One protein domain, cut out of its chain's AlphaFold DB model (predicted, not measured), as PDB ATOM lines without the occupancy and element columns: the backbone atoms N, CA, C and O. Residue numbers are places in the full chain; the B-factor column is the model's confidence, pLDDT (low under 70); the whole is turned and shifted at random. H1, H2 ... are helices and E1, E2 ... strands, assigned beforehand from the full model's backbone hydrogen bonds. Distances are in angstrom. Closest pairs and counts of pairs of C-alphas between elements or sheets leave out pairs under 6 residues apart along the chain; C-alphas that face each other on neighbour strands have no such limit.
ATOM      1  N   ILE A   6      60.233  41.199 290.008       69.44
ATOM      2  CA  ILE A   6      60.100  42.320 290.937       69.44
ATOM      3  C   ILE A   6      58.644  42.775 290.851       69.44
ATOM      4  O   ILE A   6      58.204  43.259 289.809       69.44
ATOM      5  N   SER A   7      57.896  42.576 291.932       74.94
ATOM      6  CA  SER A   7      56.505  43.010 292.055       74.94
ATOM      7  C   SER A   7      56.402  44.220 292.982       74.94
ATOM      8  O   SER A   7      57.102  44.288 293.991       74.94
ATOM      9  N   TYR A   8      55.498  45.141 292.662       74.81
ATOM     10  CA  TYR A   8      55.095  46.252 293.525       74.81
ATOM     11  C   TYR A   8      53.660  46.039 293.998       74.81
ATOM     12  O   TYR A   8      52.873  45.389 293.314       74.81
ATOM     13  N   ARG A   9      53.314  46.579 295.170       79.75
ATOM     14  CA  ARG A   9      51.919  46.647 295.615       79.75
ATOM     15  C   ARG A   9      51.303  47.958 295.149       79.75
ATOM     16  O   ARG A   9      51.926  49.002 295.329       79.75
ATOM     17  N   ASP A  10      50.114  47.891 294.566       80.44
ATOM     18  CA  ASP A  10      49.304  49.081 294.310       80.44
ATOM     19  C   ASP A  10      48.621  49.586 295.591       80.44
ATOM     20  O   ASP A  10      48.699  48.965 296.656       80.44
ATOM     21  N   GLU A  11      47.942  50.728 295.488       80.50
ATOM     22  CA  GLU A  11      47.194  51.339 296.595       80.50
ATOM     23  C   GLU A  11      46.042  50.450 297.102       80.50
ATOM     24  O   GLU A  11      45.626  50.573 298.253       80.50
ATOM     25  N   ALA A  12      45.563  49.516 296.273       81.50
ATOM     26  CA  ALA A  12      44.548  48.523 296.618       81.50
ATOM     27  C   ALA A  12      45.142  47.227 297.218       81.50
ATOM     28  O   ALA A  12      44.400  46.335 297.629       81.50
ATOM     29  N   GLY A  13      46.472  47.119 297.309       81.19
ATOM     30  CA  GLY A  13      47.195  45.982 297.874       81.19
ATOM     31  C   GLY A  13      47.469  44.820 296.909       81.19
ATOM     32  O   GLY A  13      48.041  43.817 297.359       81.19
ATOM     33  N   ASN A  14      47.125  44.937 295.622       82.06
ATOM     34  CA  ASN A  14      47.394  43.935 294.587       82.06
ATOM     35  C   ASN A  14      48.861  43.969 294.148       82.06
ATOM     36  O   ASN A  14      49.493  45.021 294.117       82.06
ATOM     37  N   LEU A  15      49.404  42.807 293.776       78.50
ATOM     38  CA  LEU A  15      50.761  42.693 293.244       78.50
ATOM     39  C   LEU A  15      50.759  42.961 291.737       78.50
ATOM     40  O   LEU A  15      50.191  42.187 290.971       78.50
ATOM     41  N   ILE A  16      51.438  44.026 291.326       76.25
ATOM     42  CA  ILE A  16      51.644  44.412 289.930       76.25
ATOM     43  C   ILE A  16      53.098  44.117 289.550       76.25
ATOM     44  O   ILE A  16      54.018  44.364 290.339       76.25
ATOM     45  N   SER A  17      53.333  43.565 288.358       77.75
ATOM     46  CA  SER A  17      54.697  43.355 287.872       77.75
ATOM     47  C   SER A  17      55.357  44.699 287.584       77.75
ATOM     48  O   SER A  17      54.737  45.595 287.018       77.75
ATOM     49  N   ALA A  18      56.648  44.837 287.889       75.81
ATOM     50  CA  ALA A  18      57.407  46.021 287.491       75.81
ATOM     51  C   ALA A  18      57.335  46.285 285.971       75.81
ATOM     52  O   ALA A  18      57.396  47.438 285.556       75.81
ATOM     53  N   ALA A  19      57.154  45.238 285.155       77.75
ATOM     54  CA  ALA A  19      56.956  45.368 283.711       77.75
ATOM     55  C   ALA A  19      55.646  46.093 283.346       77.75
ATOM     56  O   ALA A  19      55.636  46.877 282.403       77.75
ATOM     57  N   ASP A  20      54.576  45.894 284.118       76.50
ATOM     58  CA  ASP A  20      53.267  46.513 283.859       76.50
ATOM     59  C   ASP A  20      53.245  47.993 284.275       76.50
ATOM     60  O   ASP A  20      52.443  48.788 283.792       76.50
ATOM     61  N   ILE A  21      54.147  48.381 285.181       79.19
ATOM     62  CA  ILE A  21      54.251  49.752 285.688       79.19
ATOM     63  C   ILE A  21      54.967  50.645 284.683       79.19
ATOM     64  O   ILE A  21      54.620  51.820 284.579       79.19
ATOM     65  N   TRP A  22      55.940  50.117 283.940       81.12
ATOM     66  CA  TRP A  22      56.712  50.867 282.949       81.12
ATOM     67  C   TRP A  22      56.026  50.876 281.581       81.12
ATOM     68  O   TRP A  22      56.548  50.385 280.585       81.12
ATOM     69  N   THR A  23      54.835  51.476 281.539       85.62
ATOM     70  CA  THR A  23      54.110  51.761 280.293       85.62
ATOM     71  C   THR A  23      54.897  52.721 279.397       85.62
ATOM     72  O   THR A  23      55.653  53.552 279.907       85.62
ATOM     73  N   VAL A  24      54.638  52.690 278.085       85.50
ATOM     74  CA  VAL A  24      55.229  53.615 277.095       85.50
ATOM     75  C   VAL A  24      55.106  55.080 277.530       85.50
ATOM     76  O   VAL A  24      56.064  55.833 277.411       85.50
ATOM     77  N   GLU A  25      53.965  55.468 278.102       84.12
ATOM     78  CA  GLU A  25      53.710  56.836 278.568       84.12
ATOM     79  C   GLU A  25      54.645  57.249 279.712       84.12
ATOM     80  O   GLU A  25      55.316  58.274 279.624       84.12
ATOM     81  N   LYS A  26      54.761  56.417 280.753       85.38
ATOM     82  CA  LYS A  26      55.676  56.648 281.886       85.38
ATOM     83  C   LYS A  26      57.144  56.655 281.480       85.38
ATOM     84  O   LYS A  26      57.934  57.417 282.033       85.38
ATOM     85  N   LEU A  27      57.520  55.805 280.527       86.50
ATOM     86  CA  LEU A  27      58.867  55.818 279.971       86.50
ATOM     87  C   LEU A  27      59.118  57.127 279.214       86.50
ATOM     88  O   LEU A  27      60.137  57.770 279.447       86.50
ATOM     89  N   GLU A  28      58.183  57.570 278.374       85.00
ATOM     90  CA  GLU A  28      58.316  58.835 277.645       85.00
ATOM     91  C   GLU A  28      58.363  60.047 278.585       85.00
ATOM     92  O   GLU A  28      59.176  60.951 278.376       85.00
ATOM     93  N   GLU A  29      57.559  60.057 279.650       87.88
ATOM     94  CA  GLU A  29      57.610  61.090 280.685       87.88
ATOM     95  C   GLU A  29      58.986  61.122 281.358       87.88
ATOM     96  O   GLU A  29      59.614  62.181 281.426       87.88
ATOM     97  N   LEU A  30      59.507  59.962 281.772       87.56
ATOM     98  CA  LEU A  30      60.833  59.856 282.374       87.56
ATOM     99  C   LEU A  30      61.926  60.346 281.415       87.56
ATOM    100  O   LEU A  30      62.802  61.114 281.818       87.56
ATOM    101  N   PHE A  31      61.873  59.956 280.139       84.44
ATOM    102  CA  PHE A  31      62.834  60.426 279.138       84.44
ATOM    103  C   PHE A  31      62.725  61.920 278.882       84.44
ATOM    104  O   PHE A  31      63.744  62.565 278.638       84.44
ATOM    105  N   THR A  32      61.522  62.477 278.955       85.31
ATOM    106  CA  THR A  32      61.303  63.913 278.808       85.31
ATOM    107  C   THR A  32      61.849  64.673 280.016       85.31
ATOM    108  O   THR A  32      62.526  65.679 279.836       85.31
ATOM    109  N   GLN A  33      61.644  64.176 281.239       89.38
ATOM    110  CA  GLN A  33      62.190  64.778 282.460       89.38
ATOM    111  C   GLN A  33      63.721  64.708 282.501       89.38
ATOM    112  O   GLN A  33      64.389  65.721 282.708       89.38
ATOM    113  N   LEU A  34      64.286  63.521 282.267       88.50
ATOM    114  CA  LEU A  34      65.733  63.300 282.264       88.50
ATOM    115  C   LEU A  34      66.402  64.022 281.089       88.50
ATOM    116  O   LEU A  34      67.588  64.352 281.132       88.50
ATOM    117  N   ASN A  35      65.650  64.238 280.007       86.25
ATOM    118  CA  ASN A  35      66.183  64.797 278.788       86.25
ATOM    119  C   ASN A  35      65.193  65.693 278.016       86.25
ATOM    120  O   ASN A  35      64.731  65.332 276.927       86.25
ATOM    121  N   PRO A  36      64.959  66.926 278.497       83.69
ATOM    122  CA  PRO A  36      63.905  67.804 277.978       83.69
ATOM    123  C   PRO A  36      64.043  68.159 276.493       83.69
ATOM    124  O   PRO A  36      63.056  68.388 275.803       83.69
ATOM    125  N   LYS A  37      65.274  68.165 275.964       82.56
ATOM    126  CA  LYS A  37      65.570  68.483 274.554       82.56
ATOM    127  C   LYS A  37      65.763  67.244 273.673       82.56
ATOM    128  O   LYS A  37      66.360  67.329 272.600       82.56
ATOM    129  N   ARG A  38      65.293  66.065 274.106       80.12
ATOM    130  CA  ARG A  38      65.453  64.803 273.356       80.12
ATOM    131  C   ARG A  38      64.867  64.876 271.954       80.12
ATOM    132  O   ARG A  38      65.539  64.495 270.997       80.12
ATOM    133  N   LEU A  39      63.651  65.397 271.827       75.19
ATOM    134  CA  LEU A  39      62.967  65.490 270.538       75.19
ATOM    135  C   LEU A  39      63.650  66.473 269.584       75.19
ATOM    136  O   LEU A  39      63.717  66.208 268.386       75.19
ATOM    137  N   GLU A  40      64.187  67.578 270.102       76.88
ATOM    138  CA  GLU A  40      64.923  68.571 269.310       76.88
ATOM    139  C   GLU A  40      66.227  67.983 268.776       76.88
ATOM    140  O   GLU A  40      66.454  67.986 267.568       76.88
ATOM    141  N   ARG A  41      67.021  67.346 269.645       73.31
ATOM    142  CA  ARG A  41      68.267  66.696 269.219       73.31
ATOM    143  C   ARG A  41      68.020  65.551 268.241       73.31
ATOM    144  O   ARG A  41      68.809  65.362 267.323       73.31
ATOM    145  N   ARG A  42      66.905  64.822 268.381       71.00
ATOM    146  CA  ARG A  42      66.499  63.804 267.400       71.00
ATOM    147  C   ARG A  42      66.205  64.430 266.036       71.00
ATOM    148  O   ARG A  42      66.681  63.920 265.029       71.00
ATOM    149  N   LYS A  43      65.473  65.549 265.998       72.19
ATOM    150  CA  LYS A  43      65.220  66.288 264.752       72.19
ATOM    151  C   LYS A  43      66.525  66.759 264.114       72.19
ATOM    152  O   LYS A  43      66.671  66.629 262.905       72.19
ATOM    153  N   ASP A  44      67.469  67.258 264.904       70.50
ATOM    154  CA  ASP A  44      68.747  67.760 264.394       70.50
ATOM    155  C   ASP A  44      69.635  66.658 263.806       70.50
ATOM    156  O   ASP A  44      70.217  66.854 262.740       70.50
ATOM    157  N   LEU A  45      69.655  65.471 264.420       67.94
ATOM    158  CA  LEU A  45      70.346  64.298 263.872       67.94
ATOM    159  C   LEU A  45      69.759  63.894 262.511       67.94
ATOM    160  O   LEU A  45      70.493  63.709 261.547       67.94
ATOM    161  N   THR A  46      68.432  63.871 262.378       64.94
ATOM    162  CA  THR A  46      67.777  63.458 261.124       64.94
ATOM    163  C   THR A  46      67.887  64.458 259.968       64.94
ATOM    164  O   THR A  46      67.528  64.120 258.844       64.94
ATOM    165  N   LYS A  47      68.368  65.686 260.209       73.00
ATOM    166  CA  LYS A  47      68.560  66.703 259.154       73.00
ATOM    167  C   LYS A  47      69.812  66.465 258.312       73.00
ATOM    168  O   LYS A  47      69.932  67.031 257.229       73.00
ATOM    169  N   THR A  48      70.754  65.670 258.811       76.12
ATOM    170  CA  THR A  48      72.031  65.393 258.142       76.12
ATOM    171  C   THR A  48      72.083  63.927 257.735       76.12
ATOM    172  O   THR A  48      71.576  63.080 258.465       76.12
ATOM    173  N   LYS A  49      72.690  63.609 256.583       74.88
ATOM    174  CA  LYS A  49      72.852  62.208 256.148       74.88
ATOM    175  C   LYS A  49      73.627  61.388 257.181       74.88
ATOM    176  O   LYS A  49      73.204  60.292 257.523       74.88
ATOM    177  N   ASP A  50      74.678  61.972 257.751       74.06
ATOM    178  CA  ASP A  50      75.500  61.328 258.777       74.06
ATOM    179  C   ASP A  50      74.709  61.096 260.073       74.06
ATOM    180  O   ASP A  50      74.823  60.048 260.701       74.06
ATOM    181  N   GLY A  51      73.858  62.045 260.471       71.00
ATOM    182  CA  GLY A  51      73.002  61.887 261.644       71.00
ATOM    183  C   GLY A  51      71.828  60.922 261.425       71.00
ATOM    184  O   GLY A  51      71.419  60.266 262.382       71.00
ATOM    185  N   GLN A  52      71.330  60.766 260.191       68.81
ATOM    186  CA  GLN A  52      70.404  59.688 259.818       68.81
ATOM    187  C   GLN A  52      71.094  58.320 259.873       68.81
ATOM    188  O   GLN A  52      70.565  57.401 260.491       68.81
ATOM    189  N   GLU A  53      72.303  58.200 259.324       74.00
ATOM    190  CA  GLU A  53      73.075  56.954 259.345       74.00
ATOM    191  C   GLU A  53      73.479  56.555 260.775       74.00
ATOM    192  O   GLU A  53      73.419  55.381 261.133       74.00
ATOM    193  N   LEU A  54      73.841  57.518 261.631       70.38
ATOM    194  CA  LEU A  54      74.096  57.281 263.056       70.38
ATOM    195  C   LEU A  54      72.829  56.859 263.805       70.38
ATOM    196  O   LEU A  54      72.904  55.982 264.664       70.38
ATOM    197  N   PHE A  55      71.675  57.446 263.481       69.69
ATOM    198  CA  PHE A  55      70.393  57.046 264.059       69.69
ATOM    199  C   PHE A  55      70.035  55.605 263.662       69.69
ATOM    200  O   PHE A  55      69.750  54.784 264.534       69.69
ATOM    201  N   GLU A  56      70.162  55.256 262.381       71.81
ATOM    202  CA  GLU A  56      69.912  53.904 261.863       71.81
ATOM    203  C   GLU A  56      70.914  52.867 262.402       71.81
ATOM    204  O   GLU A  56      70.506  51.786 262.825       71.81
ATOM    205  N   LYS A  57      72.213  53.198 262.484       72.81
ATOM    206  CA  LYS A  57      73.256  52.322 263.060       72.81
ATOM    207  C   LYS A  57      73.157  52.171 264.570       72.81
ATOM    208  O   LYS A  57      73.514  51.118 265.091       72.81
TER     209      LYS A  57
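AT A GLANCE: This is residues 6 to 57 of the 62 residues of an uncharacterized protein of Streptococcus sp. zg-70 (UniProt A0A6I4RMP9). A small strand hairpin, E1 and E2, makes one end of a long, open string of parts; the chain runs on through the short H1 and the longer H2, with few contacts between parts, to H3 and H4, which meet in a corner at the other end. The printed part has 52 residues, mostly helix, in the order E1, E2, H1, H2, H3, H4, with one antiparallel sheet, E1 - E2. It is extended, a rod spanning 51 by 21 by 12 A, with a radius of gyration of the C-alphas of 17.0 A.

IN THESE COORDINATES: Find C-alpha 7 at (56.505, 43.010, 292.055), where E1, residues 7 to 9, begins; E2 is residues 15 to 17. H1 follows at residues 18 to 21. H2, residues 24 to 34, is 15.2 A long from C-alpha 24 at (55.229, 53.615, 277.095). H3, residues 38 to 46, measures 12.5 A, and H4, residues 49 to 57, 12.1 A, ending at C-alpha 57 at (73.256, 52.322, 263.060).

HOW THE PARTS SIT: Look first at the hairpin: E1 and E2 are antiparallel at 139 degrees, with N 8 and O 16 2.9 A apart and N 16 and O 8 2.8 A apart, within hydrogen-bond range. The closest C-alphas of E1 and H1 are those of Ser 7 and Ala 18, 5.5 A apart. H1 and H2 are apart. H2 and H3 are close but not clearly touching, about perpendicular at 89 degrees; their closest C-alphas, of Thr 32 and Arg 38, are 6.9 A apart. H3 and H4 touch only at the corner, closest at the C-alphas of Leu 45 and Gly 51, 4.2 A; they run opposite ways at a steep tilt of 64 degrees. In H2, H3 and H4 every O i to N i+4 pair is within hydrogen-bond range; H1 is too short for such a pair.

THE WHOLE: The C-alphas of Gly 13 and Lys 49, the two farthest apart, are 51.6 A apart. Residues 23 to 29 and 32 to 38 stand free. The printed part has no cut, and its links are tight. Its mean pLDDT is 78.2; residues 6, 45 to 46, 52 and 55 are under 70.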